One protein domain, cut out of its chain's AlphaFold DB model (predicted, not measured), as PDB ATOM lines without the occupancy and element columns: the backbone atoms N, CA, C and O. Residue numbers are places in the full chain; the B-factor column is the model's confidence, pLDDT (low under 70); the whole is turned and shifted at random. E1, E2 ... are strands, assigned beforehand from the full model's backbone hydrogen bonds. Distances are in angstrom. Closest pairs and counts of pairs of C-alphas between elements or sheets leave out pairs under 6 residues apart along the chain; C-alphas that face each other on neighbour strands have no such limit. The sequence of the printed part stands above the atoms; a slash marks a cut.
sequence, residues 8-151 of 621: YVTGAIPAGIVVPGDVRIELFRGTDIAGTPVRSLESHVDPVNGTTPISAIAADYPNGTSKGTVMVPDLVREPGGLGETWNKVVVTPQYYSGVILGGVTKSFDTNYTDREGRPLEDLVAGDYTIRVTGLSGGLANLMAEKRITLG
ATOM      1  N   TYR A   8      98.448 101.694 130.888       92.75
ATOM      2  CA  TYR A   8      99.670 100.903 130.829       92.75
ATOM      3  C   TYR A   8     100.848 101.657 131.451       92.75
ATOM      4  O   TYR A   8     101.026 102.860 131.250       92.75
ATOM      5  N   VAL A   9     101.710 100.915 132.140       94.00
ATOM      6  CA  VAL A   9     103.070 101.333 132.482       94.00
ATOM      7  C   VAL A   9     104.025 100.457 131.683       94.00
ATOM      8  O   VAL A   9     104.151  99.267 131.959       94.00
ATOM      9  N   THR A  10     104.680 101.049 130.685       91.88
ATOM     10  CA  THR A  10     105.549 100.341 129.734       91.88
ATOM     11  C   THR A  10     106.941 100.957 129.730       91.88
ATOM     12  O   THR A  10     107.084 102.182 129.746       91.88
ATOM     13  N   GLY A  11     107.973 100.116 129.663       91.88
ATOM     14  CA  GLY A  11     109.358 100.557 129.534       91.88
ATOM     15  C   GLY A  11     110.191  99.599 128.691       91.88
ATOM     16  O   GLY A  11     109.959  98.392 128.685       91.88
ATOM     17  N   ALA A  12     111.164 100.149 127.966       93.38
ATOM     18  CA  ALA A  12     112.100  99.360 127.173       93.38
ATOM     19  C   ALA A  12     113.127  98.654 128.073       93.38
ATOM     20  O   ALA A  12     113.610  99.230 129.050       93.38
ATOM     21  N   ILE A  13     113.493  97.426 127.708       94.38
ATOM     22  CA  ILE A  13     114.615  96.713 128.317       94.38
ATOM     23  C   ILE A  13     115.924  97.280 127.744       94.38
ATOM     24  O   ILE A  13     116.063  97.361 126.518       94.38
ATOM     25  N   PRO A  14     116.890  97.689 128.590       93.00
ATOM     26  CA  PRO A  14     118.187  98.172 128.132       93.00
ATOM     27  C   PRO A  14     118.906  97.189 127.199       93.00
ATOM     28  O   PRO A  14     118.915  95.976 127.423       93.00
ATOM     29  N   ALA A  15     119.572  97.725 126.174       91.56
ATOM     30  CA  ALA A  15     120.368  96.920 125.255       91.56
ATOM     31  C   ALA A  15     121.457  96.131 126.007       91.56
ATOM     32  O   ALA A  15     122.148  96.673 126.869       91.56
ATOM     33  N   GLY A  16     121.624  94.852 125.657       90.69
ATOM     34  CA  GLY A  16     122.609  93.952 126.273       90.69
ATOM     35  C   GLY A  16     122.070  93.088 127.417       90.69
ATOM     36  O   GLY A  16     122.743  92.138 127.812       90.69
ATOM     37  N   ILE A  17     120.855  93.345 127.910       94.12
ATOM     38  CA  ILE A  17     120.175  92.451 128.853       94.12
ATOM     39  C   ILE A  17     119.485  91.330 128.068       94.12
ATOM     40  O   ILE A  17     118.524  91.565 127.344       94.12
ATOM     41  N   VAL A  18     119.999  90.104 128.204       92.25
ATOM     42  CA  VAL A  18     119.497  88.916 127.480       92.25
ATOM     43  C   VAL A  18     118.473  88.122 128.300       92.25
ATOM     44  O   VAL A  18     117.573  87.518 127.730       92.25
ATOM     45  N   VAL A  19     118.598  88.150 129.630       96.94
ATOM     46  CA  VAL A  19     117.695  87.491 130.589       96.94
ATOM     47  C   VAL A  19     117.148  88.584 131.512       96.94
ATOM     48  O   VAL A  19     117.814  88.906 132.496       96.94
ATOM     49  N   PRO A  20     116.014  89.232 131.178       96.94
ATOM     50  CA  PRO A  20     115.540  90.419 131.894       96.94
ATOM     51  C   PRO A  20     115.238  90.158 133.370       96.94
ATOM     52  O   PRO A  20     115.859  90.787 134.221       96.94
ATOM     53  N   GLY A  21     114.375  89.186 133.670       97.94
ATOM     54  CA  GLY A  21     113.938  88.895 135.035       97.94
ATOM     55  C   GLY A  21     112.651  89.627 135.426       97.94
ATOM     56  O   GLY A  21     112.056  90.342 134.621       97.94
ATOM     57  N   ASP A  22     112.209  89.417 136.663       98.25
ATOM     58  CA  ASP A  22     110.944  89.946 137.165       98.25
ATOM     59  C   ASP A  22     110.973  91.460 137.380       98.25
ATOM     60  O   ASP A  22     111.988  92.045 137.766       98.25
ATOM     61  N   VAL A  23     109.811  92.082 137.191       98.25
ATOM     62  CA  VAL A  23     109.569  93.513 137.351       98.25
ATOM     63  C   VAL A  23     108.405  93.727 138.310       98.25
ATOM     64  O   VAL A  23     107.352  93.101 138.181       98.25
ATOM     65  N   ARG A  24     108.576  94.669 139.240       98.31
ATOM     66  CA  ARG A  24     107.502  95.209 140.075       98.31
ATOM     67  C   ARG A  24     107.148  96.620 139.637       98.31
ATOM     68  O   ARG A  24     108.043  97.436 139.430       98.31
ATOM     69  N   ILE A  25     105.854  96.906 139.534       98.44
ATOM     70  CA  ILE A  25     105.297  98.229 139.249       98.44
ATOM     71  C   ILE A  25     104.432  98.635 140.438       98.44
ATOM     72  O   ILE A  25     103.476  97.948 140.788       98.44
ATOM     73  N   GLU A  26     104.748  99.768 141.047       98.19
ATOM     74  CA  GLU A  26     104.022 100.316 142.186       98.19
ATOM     75  C   GLU A  26     103.537 101.731 141.876       98.19
ATOM     76  O   GLU A  26     104.250 102.522 141.258       98.19
ATOM     77  N   LEU A  27     102.330 102.059 142.329       98.00
ATOM     78  CA  LEU A  27     101.755 103.396 142.238       98.00
ATOM     79  C   LEU A  27     101.554 103.958 143.641       98.00
ATOM     80  O   LEU A  27     100.871 103.347 144.461       98.00
ATOM     81  N   PHE A  28     102.096 105.142 143.896       97.69
ATOM     82  CA  PHE A  28     101.964 105.872 145.154       97.69
ATOM     83  C   PHE A  28     101.127 107.130 144.948       97.69
ATOM     84  O   PHE A  28     101.186 107.748 143.884       97.69
ATOM     85  N   ARG A  29     100.362 107.521 145.970       95.44
ATOM     86  CA  ARG A  29      99.647 108.801 145.987       95.44
ATOM     87  C   ARG A  29     100.625 109.929 146.321       95.44
ATOM     88  O   ARG A  29     101.404 109.811 147.261       95.44
ATOM     89  N   GLY A  30     100.528 111.036 145.595       93.88
ATOM     90  CA  GLY A  30     101.372 112.215 145.753       93.88
ATOM     91  C   GLY A  30     102.621 112.209 144.870       93.88
ATOM     92  O   GLY A  30     102.862 111.309 144.061       93.88
ATOM     93  N   THR A  31     103.420 113.262 145.026       91.62
ATOM     94  CA  THR A  31     104.634 113.515 144.236       91.62
ATOM     95  C   THR A  31     105.859 112.736 144.709       91.62
ATOM     96  O   THR A  31     106.866 112.710 143.999       91.62
ATOM     97  N   ASP A  32     105.788 112.131 145.893       90.44
ATOM     98  CA  ASP A  32     106.893 111.422 146.526       90.44
ATOM     99  C   ASP A  32     106.476 109.990 146.865       90.44
ATOM    100  O   ASP A  32     105.308 109.704 147.136       90.44
ATOM    101  N   ILE A  33     107.447 109.077 146.872       90.81
ATOM    102  CA  ILE A  33     107.219 107.685 147.257       90.81
ATOM    103  C   ILE A  33     107.180 107.602 148.780       90.81
ATOM    104  O   ILE A  33     108.207 107.475 149.447       90.81
ATOM    105  N   ALA A  34     105.972 107.679 149.327       85.31
ATOM    106  CA  ALA A  34     105.725 107.578 150.754       85.31
ATOM    107  C   ALA A  34     104.542 106.648 151.044       85.31
ATOM    108  O   ALA A  34     103.553 106.618 150.311       85.31
ATOM    109  N   GLY A  35     104.632 105.911 152.153       89.44
ATOM    110  CA  GLY A  35     103.565 105.023 152.612       89.44
ATOM    111  C   GLY A  35     103.404 103.750 151.776       89.44
ATOM    112  O   GLY A  35     104.346 103.267 151.148       89.44
ATOM    113  N   THR A  36     102.206 103.169 151.833       92.06
ATOM    114  CA  THR A  36     101.838 101.952 151.098       92.06
ATOM    115  C   THR A  36     101.395 102.318 149.680       92.06
ATOM    116  O   THR A  36     100.611 103.259 149.527       92.06
ATOM    117  N   PRO A  37     101.855 101.599 148.641       96.44
ATOM    118  CA  PRO A  37     101.382 101.847 147.288       96.44
ATOM    119  C   PRO A  37      99.881 101.549 147.168       96.44
ATOM    120  O   PRO A  37      99.392 100.555 147.699       96.44
ATOM    121  N   VAL A  38      99.154 102.383 146.421       96.06
ATOM    122  CA  VAL A  38      97.728 102.179 146.103       96.06
ATOM    123  C   VAL A  38      97.523 101.109 145.028       96.06
ATOM    124  O   VAL A  38      96.420 100.591 144.861       96.06
ATOM    125  N   ARG A  39      98.587 100.771 144.288       96.94
ATOM    126  CA  ARG A  39      98.664  99.627 143.371       96.94
ATOM    127  C   ARG A  39     100.046  99.006 143.464       96.94
ATOM    128  O   ARG A  39     101.032  99.732 143.431       96.94
ATOM    129  N   SER A  40     100.117  97.684 143.507       97.12
ATOM    130  CA  SER A  40     101.372  96.941 143.421       97.12
ATOM    131  C   SER A  40     101.164  95.740 142.515       97.12
ATOM    132  O   SER A  40     100.312  94.897 142.795       97.12
ATOM    133  N   LEU A  41     101.934  95.680 141.435       97.31
ATOM    134  CA  LEU A  41     101.901  94.611 140.452       97.31
ATOM    135  C   LEU A  41     103.282  93.999 140.304       97.31
ATOM    136  O   LEU A  41     104.284  94.707 140.340       97.31
ATOM    137  N   GLU A  42     103.334  92.695 140.101       97.38
ATOM    138  CA  GLU A  42     104.564  91.927 139.988       97.38
ATOM    139  C   GLU A  42     104.431  90.933 138.839       97.38
ATOM    140  O   GLU A  42     103.415  90.248 138.715       97.38
ATOM    141  N   SER A  43     105.440  90.874 137.974       97.81
ATOM    142  CA  SER A  43     105.496  89.848 136.935       97.81
ATOM    143  C   SER A  43     105.786  88.470 137.525       97.81
ATOM    144  O   SER A  43     106.254  88.337 138.654       97.81
ATOM    145  N   HIS A  44     105.571  87.443 136.707       96.69
ATOM    146  CA  HIS A  44     106.120  86.117 136.943       96.69
ATOM    147  C   HIS A  44     106.775  85.600 135.661       96.69
ATOM    148  O   HIS A  44     106.090  85.284 134.682       96.69
ATOM    149  N   VAL A  45     108.106  85.571 135.643       97.50
ATOM    150  CA  VAL A  45     108.892  85.135 134.482       97.50
ATOM    151  C   VAL A  45     109.430  83.712 134.633       97.50
ATOM    152  O   VAL A  45     109.588  83.193 135.737       97.50
ATOM    153  N   ASP A  46     109.758  83.078 133.507       96.44
ATOM    154  CA  ASP A  46     110.557  81.854 133.507       96.44
ATOM    155  C   ASP A  46     111.980  82.183 134.009       96.44
ATOM    156  O   ASP A  46     112.637  83.067 133.451       96.44
ATOM    157  N   PRO A  47     112.493  81.492 135.041       93.62
ATOM    158  CA  PRO A  47     113.789  81.813 135.637       93.62
ATOM    159  C   PRO A  47     114.984  81.559 134.704       93.62
ATOM    160  O   PRO A  47     116.077  82.059 134.970       93.62
ATOM    161  N   VAL A  48     114.815  80.781 133.630       95.12
ATOM    162  CA  VAL A  48     115.873  80.456 132.666       95.12
ATOM    163  C   VAL A  48     116.044  81.569 131.640       95.12
ATOM    164  O   VAL A  48     117.169  81.973 131.351       95.12
ATOM    165  N   ASN A  49     114.942  82.054 131.064       96.12
ATOM    166  CA  ASN A  49     114.985  83.040 129.979       96.12
ATOM    167  C   ASN A  49     114.618  84.466 130.431       96.12
ATOM    168  O   ASN A  49     114.897  85.421 129.708       96.12
ATOM    169  N   GLY A  50     114.059  84.631 131.632       97.00
ATOM    170  CA  GLY A  50     113.731  85.925 132.224       97.00
ATOM    171  C   GLY A  50     112.557  86.646 131.562       97.00
ATOM    172  O   GLY A  50     112.475  87.866 131.692       97.00
ATOM    173  N   THR A  51     111.683  85.938 130.840       96.88
ATOM    174  CA  THR A  51     110.486  86.494 130.188       96.88
ATOM    175  C   THR A  51     109.209  85.806 130.664       96.88
ATOM    176  O   THR A  51     109.227  84.685 131.177       96.88
ATOM    177  N   THR A  52     108.073  86.486 130.520       96.62
ATOM    178  CA  THR A  52     106.769  85.914 130.867       96.62
ATOM    179  C   THR A  52     106.467  84.720 129.951       96.62
ATOM    180  O   THR A  52     106.505  84.875 128.726       96.62
ATOM    181  N   PRO A  53     106.138  83.532 130.490       94.50
ATOM    182  CA  PRO A  53     105.780  82.384 129.664       94.50
ATOM    183  C   PRO A  53     104.519  82.657 128.837       94.50
ATOM    184  O   PRO A  53     103.516  83.123 129.370       94.50
ATOM    185  N   ILE A  54     104.504  82.277 127.556       90.12
ATOM    186  CA  ILE A  54     103.285  82.369 126.723       90.12
ATOM    187  C   ILE A  54     102.138  81.544 127.332       90.12
ATOM    188  O   ILE A  54     100.979  81.936 127.251       90.12
ATOM    189  N   SER A  55     102.446  80.426 127.997       90.81
ATOM    190  CA  SER A  55     101.459  79.599 128.704       90.81
ATOM    191  C   SER A  55     100.787  80.308 129.888       90.81
ATOM    192  O   SER A  55      99.695  79.895 130.285       90.81
ATOM    193  N   ALA A  56     101.398  81.369 130.426       92.81
ATOM    194  CA  ALA A  56     100.822  82.219 131.467       92.81
ATOM    195  C   ALA A  56      99.837  83.260 130.905       92.81
ATOM    196  O   ALA A  56      99.175  83.946 131.681       92.81
ATOM    197  N   ILE A  57      99.716  83.374 129.578       90.88
ATOM    198  CA  ILE A  57      98.797  84.287 128.897       90.88
ATOM    199  C   ILE A  57      97.581  83.508 128.389       90.88
ATOM    200  O   ILE A  57      97.707  82.433 127.794       90.88
ATOM    201  N   ALA A  58      96.380  84.049 128.594       89.38
ATOM    202  CA  ALA A  58      95.156  83.479 128.038       89.38
ATOM    203  C   ALA A  58      95.023  83.783 126.537       89.38
ATOM    204  O   ALA A  58      94.421  84.774 126.137       89.38
ATOM    205  N   ALA A  59      95.586  82.918 125.690       79.62
ATOM    206  CA  ALA A  59      95.509  83.061 124.233       79.62
ATOM    207  C   ALA A  59      94.081  82.892 123.662       79.62
ATOM    208  O   ALA A  59      93.800  83.359 122.560       79.62
ATOM    209  N   ASP A  60      93.182  82.245 124.405       80.12
ATOM    210  CA  ASP A  60      91.791  81.929 124.064       80.12
ATOM    211  C   ASP A  60      90.777  82.791 124.841       80.12
ATOM    212  O   ASP A  60      89.710  82.328 125.242       80.12
ATOM    213  N   TYR A  61      91.106  84.060 125.080       86.56
ATOM    214  CA  TYR A  61      90.252  84.964 125.846       86.56
ATOM    215  C   TYR A  61      88.988  85.393 125.061       86.56
ATOM    216  O   TYR A  61      89.110  86.052 124.025       86.56
ATOM    217  N   PRO A  62      87.766  85.092 125.546       86.62
ATOM    218  CA  PRO A  62      86.536  85.243 124.760       86.62
ATOM    219  C   PRO A  62      86.099  86.695 124.527       86.62
ATOM    220  O   PRO A  62      85.386  86.958 123.560       86.62
ATOM    221  N   ASN A  63      86.519  87.646 125.372       86.69
ATOM    222  CA  ASN A  63      86.140  89.059 125.222       86.69
ATOM    223  C   ASN A  63      87.188  89.880 124.459       86.69
ATOM    224  O   ASN A  63      87.139  91.110 124.485       86.69
ATOM    225  N   GLY A  64      88.159  89.234 123.812       84.50
ATOM    226  CA  GLY A  64      89.213  89.928 123.088       84.50
ATOM    227  C   GLY A  64      89.626  89.217 121.811       84.50
ATOM    228  O   GLY A  64      89.296  88.062 121.564       84.50
ATOM    229  N   THR A  65      90.358  89.938 120.972       83.69
ATOM    230  CA  THR A  65      90.897  89.422 119.712       83.69
ATOM    231  C   THR A  65      92.370  89.769 119.616       83.69
ATOM    232  O   THR A  65      92.716  90.945 119.721       83.69
ATOM    233  N   SER A  66      93.220  88.771 119.378       76.62
ATOM    234  CA  SER A  66      94.657  88.949 119.140       76.62
ATOM    235  C   SER A  66      95.022  88.600 117.702       76.62
ATOM    236  O   SER A  66      94.497  87.645 117.129       76.62
ATOM    237  N   LYS A  67      95.945  89.363 117.122       70.25
ATOM    238  CA  LYS A  67      96.707  89.003 115.929       70.25
ATOM    239  C   LYS A  67      98.119  88.683 116.391       70.25
ATOM    240  O   LYS A  67      98.756  89.549 116.974       70.25
ATOM    241  N   GLY A  68      98.593  87.471 116.118       70.19
ATOM    242  CA  GLY A  68      99.956  87.060 116.454       70.19
ATOM    243  C   GLY A  68     100.146  86.697 117.928       70.19
ATOM    244  O   GLY A  68      99.209  86.303 118.621       70.19
ATOM    245  N   THR A  69     101.391  86.789 118.391       68.62
ATOM    246  CA  THR A  69     101.844  86.327 119.715       68.62
ATOM    247  C   THR A  69     102.179  87.489 120.651       68.62
ATOM    248  O   THR A  69     103.120  87.394 121.440       68.62
ATOM    249  N   VAL A  70     101.485  88.626 120.524       74.44
ATOM    250  CA  VAL A  70     101.799  89.807 121.336       74.44
ATOM    251  C   VAL A  70     101.500  89.508 122.814       74.44
ATOM    252  O   VAL A  70     100.437  88.987 123.152       74.44
ATOM    253  N   MET A  71     102.465  89.787 123.692       82.50
ATOM    254  CA  MET A  71     102.329  89.556 125.131       82.50
ATOM    255  C   MET A  71     101.564  90.730 125.735       82.50
ATOM    256  O   MET A  71     102.076  91.847 125.754       82.50
ATOM    257  N   VAL A  72     100.339  90.488 126.199       85.56
ATOM    258  CA  VAL A  72      99.460  91.536 126.740       85.56
ATOM    259  C   VAL A  72      99.295  91.375 128.250       85.56
ATOM    260  O   VAL A  72      98.946  90.280 128.702       85.56
ATOM    261  N   PRO A  73      99.526  92.431 129.050       91.44
ATOM    262  CA  PRO A  73      99.441  92.313 130.500       91.44
ATOM    263  C   PRO A  73      98.022  92.039 130.991       91.44
ATOM    264  O   PRO A  73      97.859  91.349 131.989       91.44
ATOM    265  N   ASP A  74      97.000  92.485 130.259       91.31
ATOM    266  CA  ASP A  74      95.580  92.277 130.563       91.31
ATOM    267  C   ASP A  74      95.227  90.786 130.727       91.31
ATOM    268  O   ASP A  74      94.424  90.417 131.585       91.31
ATOM    269  N   LEU A  75      95.864  89.913 129.936       91.25
ATOM    270  CA  LEU A  75      95.540  88.485 129.851       91.25
ATOM    271  C   LEU A  75      96.488  87.576 130.630       91.25
ATOM    272  O   LEU A  75      96.416  86.353 130.476       91.25
ATOM    273  N   VAL A  76      97.371  88.141 131.455       93.81
ATOM    274  CA  VAL A  76      98.175  87.329 132.371       93.81
ATOM    275  C   VAL A  76      97.221  86.609 133.322       93.81
ATOM    276  O   VAL A  76      96.413  87.243 134.002       93.81
ATOM    277  N   ARG A  77      97.270  85.275 133.309       93.00
ATOM    278  CA  ARG A  77      96.454  84.408 134.166       93.00
ATOM    279  C   ARG A  77      97.271  83.677 135.213       93.00
ATOM    280  O   ARG A  77      96.695  83.221 136.185       93.00
ATOM    281  N   GLU A  78      98.576  83.527 135.022       92.94
ATOM    282  CA  GLU A  78      99.427  82.869 136.009       92.94
ATOM    283  C   GLU A  78     100.436  83.847 136.606       92.94
ATOM    284  O   GLU A  78     101.050  84.611 135.857       92.94
ATOM    285  N   PRO A  79     100.665  83.784 137.929       93.62
ATOM    286  CA  PRO A  79      99.978  82.938 138.918       93.62
ATOM    287  C   PRO A  79      98.616  83.508 139.354       93.62
ATOM    288  O   PRO A  79      98.464  84.720 139.437       93.62
ATOM    289  N   GLY A  80      97.660  82.651 139.727       89.06
ATOM    290  CA  GLY A  80      96.486  83.053 140.528       89.06
ATOM    291  C   GLY A  80      95.171  83.277 139.771       89.06
ATOM    292  O   GLY A  80      94.122  83.350 140.401       89.06
ATOM    293  N   GLY A  81      95.185  83.295 138.441       92.31
ATOM    294  CA  GLY A  81      94.002  83.392 137.586       92.31
ATOM    295  C   GLY A  81      93.883  84.716 136.825       92.31
ATOM    296  O   GLY A  81      94.601  85.683 137.065       92.31
ATOM    297  N   LEU A  82      92.936  84.761 135.878       91.12
ATOM    298  CA  LEU A  82      92.683  85.945 135.043       91.12
ATOM    299  C   LEU A  82      92.110  87.139 135.816       91.12
ATOM    300  O   LEU A  82      92.311  88.270 135.382       91.12
ATOM    301  N   GLY A  83      91.408  86.904 136.927       92.94
ATOM    302  CA  GLY A  83      90.752  87.968 137.695       92.94
ATOM    303  C   GLY A  83      91.694  88.784 138.586       92.94
ATOM    304  O   GLY A  83      91.322  89.875 139.025       92.94
ATOM    305  N   GLU A  84      92.900  88.278 138.847       94.19
ATOM    306  CA  GLU A  84      93.868  88.876 139.769       94.19
ATOM    307  C   GLU A  84      94.439  90.188 139.227       94.19
ATOM    308  O   GLU A  84      94.853  90.256 138.079       94.19
ATOM    309  N   THR A  85      94.509  91.252 140.029       93.50
ATOM    310  CA  THR A  85      95.037  92.543 139.535       93.50
ATOM    311  C   THR A  85      96.540  92.697 139.722       93.50
ATOM    312  O   THR A  85      97.155  93.556 139.098       93.50
ATOM    313  N   TRP A  86      97.139  91.918 140.620       95.12
ATOM    314  CA  TRP A  86      98.522  92.099 141.069       95.12
ATOM    315  C   TRP A  86      99.549  91.364 140.198       95.12
ATOM    316  O   TRP A  86     100.739  91.610 140.349       95.12
ATOM    317  N   ASN A  87      99.130  90.493 139.275       94.56
ATOM    318  CA  ASN A  87     100.017  89.757 138.362       94.56
ATOM    319  C   ASN A  87      99.984  90.298 136.916       94.56
ATOM    320  O   ASN A  87     100.511  89.665 136.005       94.56
ATOM    321  N   LYS A  88      99.355  91.455 136.672       95.25
ATOM    322  CA  LYS A  88      99.124  92.003 135.322       95.25
ATOM    323  C   LYS A  88     100.353  92.706 134.742       95.25
ATOM    324  O   LYS A  88     100.269  93.865 134.341       95.25
ATOM    325  N   VAL A  89     101.497  92.017 134.709       96.62
ATOM    326  CA  VAL A  89     102.766  92.508 134.149       96.62
ATOM    327  C   VAL A  89     103.374  91.452 133.231       96.62
ATOM    328  O   VAL A  89     103.618  90.319 133.643       96.62
ATOM    329  N   VAL A  90     103.662  91.844 131.994       95.38
ATOM    330  CA  VAL A  90     104.446  91.050 131.044       95.38
ATOM    331  C   VAL A  90     105.868  91.580 130.957       95.38
ATOM    332  O   VAL A  90     106.100  92.790 130.970       95.38
ATOM    333  N   VAL A  91     106.817  90.664 130.809       96.94
ATOM    334  CA  VAL A  91     108.221  90.951 130.523       96.94
ATOM    335  C   VAL A  91     108.616  90.195 129.264       96.94
ATOM    336  O   VAL A  91     108.408  88.988 129.145       96.94
ATOM    337  N   THR A  92     109.192  90.910 128.310       93.81
ATOM    338  CA  THR A  92     109.719  90.378 127.051       93.81
ATOM    339  C   THR A  92     111.210  90.710 126.947       93.81
ATOM    340  O   THR A  92     111.715  91.505 127.741       93.81
ATOM    341  N   PRO A  93     111.937  90.190 125.941       92.56
ATOM    342  CA  PRO A  93     113.325  90.593 125.719       92.56
ATOM    343  C   PRO A  93     113.506  92.089 125.406       92.56
ATOM    344  O   PRO A  93     114.615  92.601 125.499       92.56
ATOM    345  N   GLN A  94     112.446  92.784 124.980       90.81
ATOM    346  CA  GLN A  94     112.518  94.154 124.457       90.81
ATOM    347  C   GLN A  94     111.857  95.185 125.375       90.81
ATOM    348  O   GLN A  94     112.257  96.347 125.380       90.81
ATOM    349  N   TYR A  95     110.837  94.784 126.129       92.75
ATOM    350  CA  TYR A  95     110.069  95.669 127.003       92.75
ATOM    351  C   TYR A  95     109.413  94.910 128.153       92.75
ATOM    352  O   TYR A  95     109.183  93.703 128.058       92.75
ATOM    353  N   TYR A  96     109.035  95.644 129.192       95.06
ATOM    354  CA  TYR A  96     108.002  95.235 130.139       95.06
ATOM    355  C   TYR A  96     106.768  96.122 129.970       95.06
ATOM    356  O   TYR A  96     106.876  97.277 129.547       95.06
ATOM    357  N   SER A  97     105.595  95.597 130.308       94.44
ATOM    358  CA  SER A  97     104.351  96.364 130.343       94.44
ATOM    359  C   SER A  97     103.428  95.820 131.426       94.44
ATOM    360  O   SER A  97     103.317  94.606 131.574       94.44
ATOM    361  N   GLY A  98     102.770  96.696 132.184       94.81
ATOM    362  CA  GLY A  98     101.750  96.308 133.157       94.81
ATOM    363  C   GLY A  98     100.505  97.183 133.098       94.81
ATOM    364  O   GLY A  98     100.600  98.356 132.742       94.81
ATOM    365  N   VAL A  99      99.345  96.615 133.438       94.50
ATOM    366  CA  VAL A  99      98.059  97.339 133.469       94.50
ATOM    367  C   VAL A  99      97.772  97.834 134.877       94.50
ATOM    368  O   VAL A  99      97.538  97.043 135.785       94.50
ATOM    369  N   ILE A 100      97.702  99.149 135.052       95.06
ATOM    370  CA  ILE A 100      97.174  99.770 136.261       95.06
ATOM    371  C   ILE A 100      95.668  99.954 136.098       95.06
ATOM    372  O   ILE A 100      95.231 100.682 135.209       95.06
ATOM    373  N   LEU A 101      94.877  99.329 136.974       94.38
ATOM    374  CA  LEU A 101      93.425  99.504 136.988       94.38
ATOM    375  C   LEU A 101      93.026 100.746 137.784       94.38
ATOM    376  O   LEU A 101      93.290 100.832 138.988       94.38
ATOM    377  N   GLY A 102      92.367 101.686 137.117       92.50
ATOM    378  CA  GLY A 102      91.908 102.946 137.683       92.50
ATOM    379  C   GLY A 102      90.563 102.843 138.388       92.50
ATOM    380  O   GLY A 102      90.361 103.518 139.390       92.50
ATOM    381  N   GLY A 103      89.677 101.954 137.939       92.12
ATOM    382  CA  GLY A 103      88.341 101.769 138.525       92.12
ATOM    383  C   GLY A 103      87.206 101.749 137.513       92.12
ATOM    384  O   GLY A 103      86.187 101.115 137.773       92.12
ATOM    385  N   VAL A 104      87.399 102.329 136.327       90.06
ATOM    386  CA  VAL A 104      86.378 102.328 135.268       90.06
ATOM    387  C   VAL A 104      86.043 100.917 134.778       90.06
ATOM    388  O   VAL A 104      84.905 100.622 134.424       90.06
ATOM    389  N   THR A 105      87.007  99.999 134.841       91.25
ATOM    390  CA  THR A 105      86.822  98.587 134.482       91.25
ATOM    391  C   THR A 105      86.828  97.659 135.693       91.25
ATOM    392  O   THR A 105      87.030  96.458 135.545       91.25
ATOM    393  N   LYS A 106      86.577  98.163 136.910       91.19
ATOM    394  CA  LYS A 106      86.628  97.335 138.133       91.19
ATOM    395  C   LYS A 106      85.653  96.162 138.147       91.19
ATOM    396  O   LYS A 106      85.908  95.162 138.801       91.19
ATOM    397  N   SER A 107      84.536  96.282 137.435       88.06
ATOM    398  CA  SER A 107      83.552  95.209 137.255       88.06
ATOM    399  C   SER A 107      83.749  94.419 135.961       88.06
ATOM    400  O   SER A 107      82.977  93.507 135.672       88.06
ATOM    401  N   PHE A 108      84.739  94.787 135.147       86.75
ATOM    402  CA  PHE A 108      85.083  94.097 133.915       86.75
ATOM    403  C   PHE A 108      86.203  93.101 134.232       86.75
ATOM    404  O   PHE A 108      87.300  93.508 134.593       86.75
ATOM    405  N   ASP A 109      85.863  91.811 134.174       89.56
ATOM    406  CA  ASP A 109      86.744  90.629 134.241       89.56
ATOM    407  C   ASP A 109      87.839  90.566 135.327       89.56
ATOM    408  O   ASP A 109      88.749  89.742 135.239       89.56
ATOM    409  N   THR A 110      87.719  91.360 136.390       91.88
ATOM    410  CA  THR A 110      88.648  91.396 137.522       91.88
ATOM    411  C   THR A 110      87.942  91.251 138.871       91.88
ATOM    412  O   THR A 110      86.760  91.561 139.006       91.88
ATOM    413  N   ASN A 111      88.695  90.815 139.883       93.81
ATOM    414  CA  ASN A 111      88.286  90.823 141.287       93.81
ATOM    415  C   ASN A 111      88.453  92.211 141.940       93.81
ATOM    416  O   ASN A 111      87.849  92.469 142.977       93.81
ATOM    417  N   TYR A 112      89.260  93.101 141.343       95.69
ATOM    418  CA  TYR A 112      89.574  94.443 141.853       95.69
ATOM    419  C   TYR A 112      90.083  94.463 143.310       95.69
ATOM    420  O   TYR A 112      89.718  95.317 144.122       95.69
ATOM    421  N   THR A 113      90.948  93.504 143.639       95.62
ATOM    422  CA  THR A 113      91.564  93.329 144.960       95.62
ATOM    423  C   THR A 113      93.081  93.250 144.859       95.62
ATOM    424  O   THR A 113      93.607  92.737 143.878       95.62
ATOM    425  N   ASP A 114      93.796  93.684 145.895       94.38
ATOM    426  CA  ASP A 114      95.238  93.463 145.998       94.38
ATOM    427  C   ASP A 114      95.611  91.978 146.192       94.38
ATOM    428  O   ASP A 114      94.756  91.090 146.214       94.38
ATOM    429  N   ARG A 115      96.915  91.702 146.328       93.31
ATOM    430  CA  ARG A 115      97.463  90.343 146.485       93.31
ATOM    431  C   ARG A 115      96.959  89.625 147.736       93.31
ATOM    432  O   ARG A 115      96.926  88.397 147.766       93.31
ATOM    433  N   GLU A 116      96.558  90.371 148.758       94.00
ATOM    434  CA  GLU A 116      95.997  89.842 149.997       94.00
ATOM    435  C   GLU A 116      94.462  89.712 149.940       94.00
ATOM    436  O   GLU A 116      93.845  89.314 150.930       94.00
ATOM    437  N   GLY A 117      93.837  90.026 148.800       92.81
ATOM    438  CA  GLY A 117      92.390  89.966 148.601       92.81
ATOM    439  C   GLY A 117      91.633  91.172 149.165       92.81
ATOM    440  O   GLY A 117      90.408  91.121 149.295       92.81
ATOM    441  N   ARG A 118      92.323  92.263 149.520       95.06
ATOM    442  CA  ARG A 118      91.678  93.486 150.019       95.06
ATOM    443  C   ARG A 118      91.166  94.318 148.839       95.06
ATOM    444  O   ARG A 118      91.896  94.455 147.858       95.06
ATOM    445  N   PRO A 119      89.956  94.900 148.908       95.25
ATOM    446  CA  PRO A 119      89.431  95.741 147.834       95.25
ATOM    447  C   PRO A 119      90.355  96.917 147.516       95.25
ATOM    448  O   PRO A 119      90.831  97.599 148.427       95.25
ATOM    449  N   LEU A 120      90.577  97.170 146.229       94.94
ATOM    450  CA  LEU A 120      91.279  98.361 145.769       94.94
ATOM    451  C   LEU A 120      90.356  99.584 145.834       94.94
ATOM    452  O   LEU A 120      89.159  99.496 145.559       94.94
ATOM    453  N   GLU A 121      90.924 100.743 146.164       92.50
ATOM    454  CA  GLU A 121      90.242 102.030 145.998       92.50
ATOM    455  C   GLU A 121      90.313 102.510 144.545       92.50
ATOM    456  O   GLU A 121      91.317 102.269 143.866       92.50
ATOM    457  N   ASP A 122      89.283 103.221 144.081       93.38
ATOM    458  CA  ASP A 122      89.296 103.884 142.777       93.38
ATOM    459  C   ASP A 122      90.374 104.984 142.753       93.38
ATOM    460  O   ASP A 122      90.583 105.715 143.728       93.38
ATOM    461  N   LEU A 123      91.077 105.115 141.628       93.06
ATOM    462  CA  LEU A 123      92.091 106.150 141.458       93.06
ATOM    463  C   LEU A 123      91.416 107.494 141.192       93.06
ATOM    464  O   LEU A 123      90.976 107.769 140.078       93.06
ATOM    465  N   VAL A 124      91.359 108.329 142.226       91.31
ATOM    466  CA  VAL A 124      90.744 109.658 142.156       91.31
ATOM    467  C   VAL A 124      91.674 110.717 141.548       91.31
ATOM    468  O   VAL A 124      92.882 110.492 141.419       91.31
ATOM    469  N   ALA A 125      91.153 111.893 141.201       89.31
ATOM    470  CA  ALA A 125      91.976 112.998 140.712       89.31
ATOM    471  C   ALA A 125      93.077 113.391 141.722       89.31
ATOM    472  O   ALA A 125      92.856 113.411 142.935       89.31
ATOM    473  N   GLY A 126      94.271 113.704 141.217       90.56
ATOM    474  CA  GLY A 126      95.438 114.040 142.029       90.56
ATOM    475  C   GLY A 126      96.760 113.603 141.403       90.56
ATOM    476  O   GLY A 126      96.802 113.014 140.319       90.56
ATOM    477  N   ASP A 127      97.848 113.900 142.109       93.50
ATOM    478  CA  ASP A 127      99.196 113.488 141.724       93.50
ATOM    479  C   ASP A 127      99.508 112.079 142.214       93.50
ATOM    480  O   ASP A 127      99.110 111.679 143.312       93.50
ATOM    481  N   TYR A 128     100.258 111.343 141.400       95.25
ATOM    482  CA  TYR A 128     100.744 110.007 141.708       95.25
ATOM    483  C   TYR A 128     102.182 109.834 141.232       95.25
ATOM    484  O   TYR A 128     102.630 110.463 140.269       95.25
ATOM    485  N   THR A 129     102.895 108.912 141.867       97.38
ATOM    486  CA  THR A 129     104.258 108.541 141.486       97.38
ATOM    487  C   THR A 129     104.321 107.049 141.213       97.38
ATOM    488  O   THR A 129     103.979 106.231 142.065       97.38
ATOM    489  N   ILE A 130     104.736 106.695 140.001       97.81
ATOM    490  CA  ILE A 130     105.003 105.321 139.584       97.81
ATOM    491  C   ILE A 130     106.445 104.990 139.950       97.81
ATOM    492  O   ILE A 130     107.347 105.756 139.609       97.81
ATOM    493  N   ARG A 131     106.664 103.823 140.554       98.00
ATOM    494  CA  ARG A 131     107.974 103.188 140.693       98.00
ATOM    495  C   ARG A 131     107.983 101.871 139.939       98.00
ATOM    496  O   ARG A 131     107.066 101.068 140.081       98.00
ATOM    497  N   VAL A 132     109.042 101.639 139.177       98.19
ATOM    498  CA  VAL A 132     109.329 100.345 138.565       98.19
ATOM    499  C   VAL A 132     110.652  99.830 139.106       98.19
ATOM    500  O   VAL A 132     111.641 100.563 139.107       98.19
ATOM    501  N   THR A 133     110.682  98.580 139.560       98.12
ATOM    502  CA  THR A 133     111.870  97.941 140.137       98.12
ATOM    503  C   THR A 133     112.102  96.581 139.494       98.12
ATOM    504  O   THR A 133     111.193  95.755 139.446       98.12
ATOM    505  N   GLY A 134     113.323  96.333 139.022       98.06
ATOM    506  CA  GLY A 134     113.745  95.001 138.603       98.06
ATOM    507  C   GLY A 134     114.103  94.140 139.814       98.06
ATOM    508  O   GLY A 134     114.968  94.502 140.617       98.06
ATOM    509  N   LEU A 135     113.418  93.008 139.956       97.94
ATOM    510  CA  LEU A 135     113.517  92.109 141.105       97.94
ATOM    511  C   LEU A 135     114.542  90.989 140.899       97.94
ATOM    512  O   LEU A 135     115.135  90.509 141.865       97.94
ATOM    513  N   SER A 136     114.742  90.549 139.658       97.94
ATOM    514  CA  SER A 136     115.620  89.425 139.326       97.94
ATOM    515  C   SER A 136     116.240  89.595 137.934       97.94
ATOM    516  O   SER A 136     116.018  90.604 137.267       97.94
ATOM    517  N   GLY A 137     117.065  88.630 137.511       96.62
ATOM    518  CA  GLY A 137     117.719  88.640 136.201       96.62
ATOM    519  C   GLY A 137     118.665  89.826 135.989       96.62
ATOM    520  O   GLY A 137     119.250  90.359 136.931       96.62
ATOM    521  N   GLY A 138     118.833  90.232 134.732       96.38
ATOM    522  CA  GLY A 138     119.650  91.381 134.342       96.38
ATOM    523  C   GLY A 138     119.039  92.736 134.707       96.38
ATOM    524  O   GLY A 138     119.743  93.741 134.653       96.38
ATOM    525  N   LEU A 139     117.761  92.777 135.094       96.62
ATOM    526  CA  LEU A 139     117.104  93.971 135.619       96.62
ATOM    527  C   LEU A 139     117.297  94.151 137.128       96.62
ATOM    528  O   LEU A 139     116.943  95.209 137.648       96.62
ATOM    529  N   ALA A 140     117.830  93.154 137.840       96.31
ATOM    530  CA  ALA A 140     117.962  93.203 139.291       96.31
ATOM    531  C   ALA A 140     118.646  94.500 139.761       96.31
ATOM    532  O   ALA A 140     119.744  94.840 139.317       96.31
ATOM    533  N   ASN A 141     118.005  95.191 140.708       90.69
ATOM    534  CA  ASN A 141     118.436  96.472 141.291       90.69
ATOM    535  C   ASN A 141     118.334  97.698 140.368       90.69
ATOM    536  O   ASN A 141     118.724  98.792 140.779       90.69
ATOM    537  N   LEU A 142     117.799  97.564 139.152       96.19
ATOM    538  CA  LEU A 142     117.417  98.725 138.353       96.19
ATOM    539  C   LEU A 142     116.096  99.297 138.866       96.19
ATOM    540  O   LEU A 142     115.178  98.563 139.241       96.19
ATOM    541  N   MET A 143     115.997 100.623 138.853       96.19
ATOM    542  CA  MET A 143     114.810 101.344 139.285       96.19
ATOM    543  C   MET A 143     114.547 102.537 138.372       96.19
ATOM    544  O   MET A 143     115.480 103.208 137.928       96.19
ATOM    545  N   ALA A 144     113.271 102.806 138.120       95.81
ATOM    546  CA  ALA A 144     112.809 104.010 137.448       95.81
ATOM    547  C   ALA A 144     111.585 104.577 138.166       95.81
ATOM    548  O   ALA A 144     110.766 103.830 138.701       95.81
ATOM    549  N   GLU A 145     111.449 105.900 138.138       96.31
ATOM    550  CA  GLU A 145     110.321 106.609 138.734       96.31
ATOM    551  C   GLU A 145     109.713 107.582 137.728       96.31
ATOM    552  O   GLU A 145     110.420 108.178 136.909       96.31
ATOM    553  N   LYS A 146     108.390 107.749 137.778       95.06
ATOM    554  CA  LYS A 146     107.674 108.697 136.924       95.06
ATOM    555  C   LYS A 146     106.477 109.291 137.650       95.06
ATOM    556  O   LYS A 146     105.590 108.566 138.088       95.06
ATOM    557  N   ARG A 147     106.430 110.620 137.723       94.81
ATOM    558  CA  ARG A 147     105.258 111.354 138.213       94.81
ATOM    559  C   ARG A 147     104.176 111.416 137.138       94.81
ATOM    560  O   ARG A 147     104.482 111.623 135.962       94.81
ATOM    561  N   ILE A 148     102.927 111.248 137.553       91.75
ATOM    562  CA  ILE A 148     101.735 111.404 136.720       91.75
ATOM    563  C   ILE A 148     100.665 112.187 137.488       91.75
ATOM    564  O   ILE A 148     100.656 112.200 138.715       91.75
ATOM    565  N   THR A 149      99.722 112.773 136.758       89.06
ATOM    566  CA  THR A 149      98.562 113.453 137.347       89.06
ATOM    567  C   THR A 149      97.281 112.935 136.699       89.06
ATOM    568  O   THR A 149      97.145 112.905 135.464       89.06
ATOM    569  N   LEU A 150      96.322 112.551 137.538       87.88
ATOM    570  CA  LEU A 150      94.938 112.286 137.153       87.88
ATOM    571  C   LEU A 150      94.137 113.580 137.350       87.88
ATOM    572  O   LEU A 150      94.262 114.224 138.386       87.88
ATOM    573  N   GLY A 151      93.378 114.024 136.351       80.75
ATOM    574  CA  GLY A 151      92.679 115.315 136.384       80.75
ATOM    575  C   GLY A 151      91.380 115.298 135.588       80.75
ATOM    576  O   GLY A 151      90.955 114.233 135.156       80.75
TER     577      GLY A 151
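This is residues 8 to 151 of the 621 residues of the protein "Carbohydrate-binding protein" of Methanoregulaceae archaeon (UniProt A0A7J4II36). Little of this model is regular structure, yet a small sandwich shows: the twisted sheet E3 E2 E7 E8 partly face to face with E1 E6 E5, with long loops and small E4 beyond one side. The 144 printed residues have no named helix and eight strands, E1 to E8, all strand by class, both sheets antiparallel; the whole is compact, radius of gyration of the C-alphas 14.9 A, spans 38 by 36 by 27 A.

Start at E7, residues 126 to 134, antiparallel to E2, residues 23 to 29; N 26 and O 131 are within hydrogen-bond range, 2.8 A. E7 forms a hairpin with E8, residues 143 to 150 (N 130 and O 146, 2.8 A), E2 one with E3, residues 39 to 42 (N 41 and O 25, 2.8 A). In the facing sheet, look at E6, residues 95 to 100, antiparallel to E1, residues 8 to 12 (N 9 and O 98, 2.9 A), and in a hairpin with E5, residues 89 to 91 (N 90 and O 97, 2.8 A). The closest C-alphas of E3 and E5 are Glu 42 and Val 89, 6.1 A. E4, residues 65 to 67, pairs with no named strand.

Find C-alpha 8 at (99.670, 100.903, 130.829), where E1 begins; E7 runs 26.6 A, and E8 22.8 A to C-alpha 150 at (94.938, 112.286, 137.153).

The farthest C-alphas, Val 48 and Gly 151, are 42.0 A apart. The printed part has no cut; links E3 to E4, E4 to E5 and E6 to E7 are long; residue 69 is under pLDDT 70.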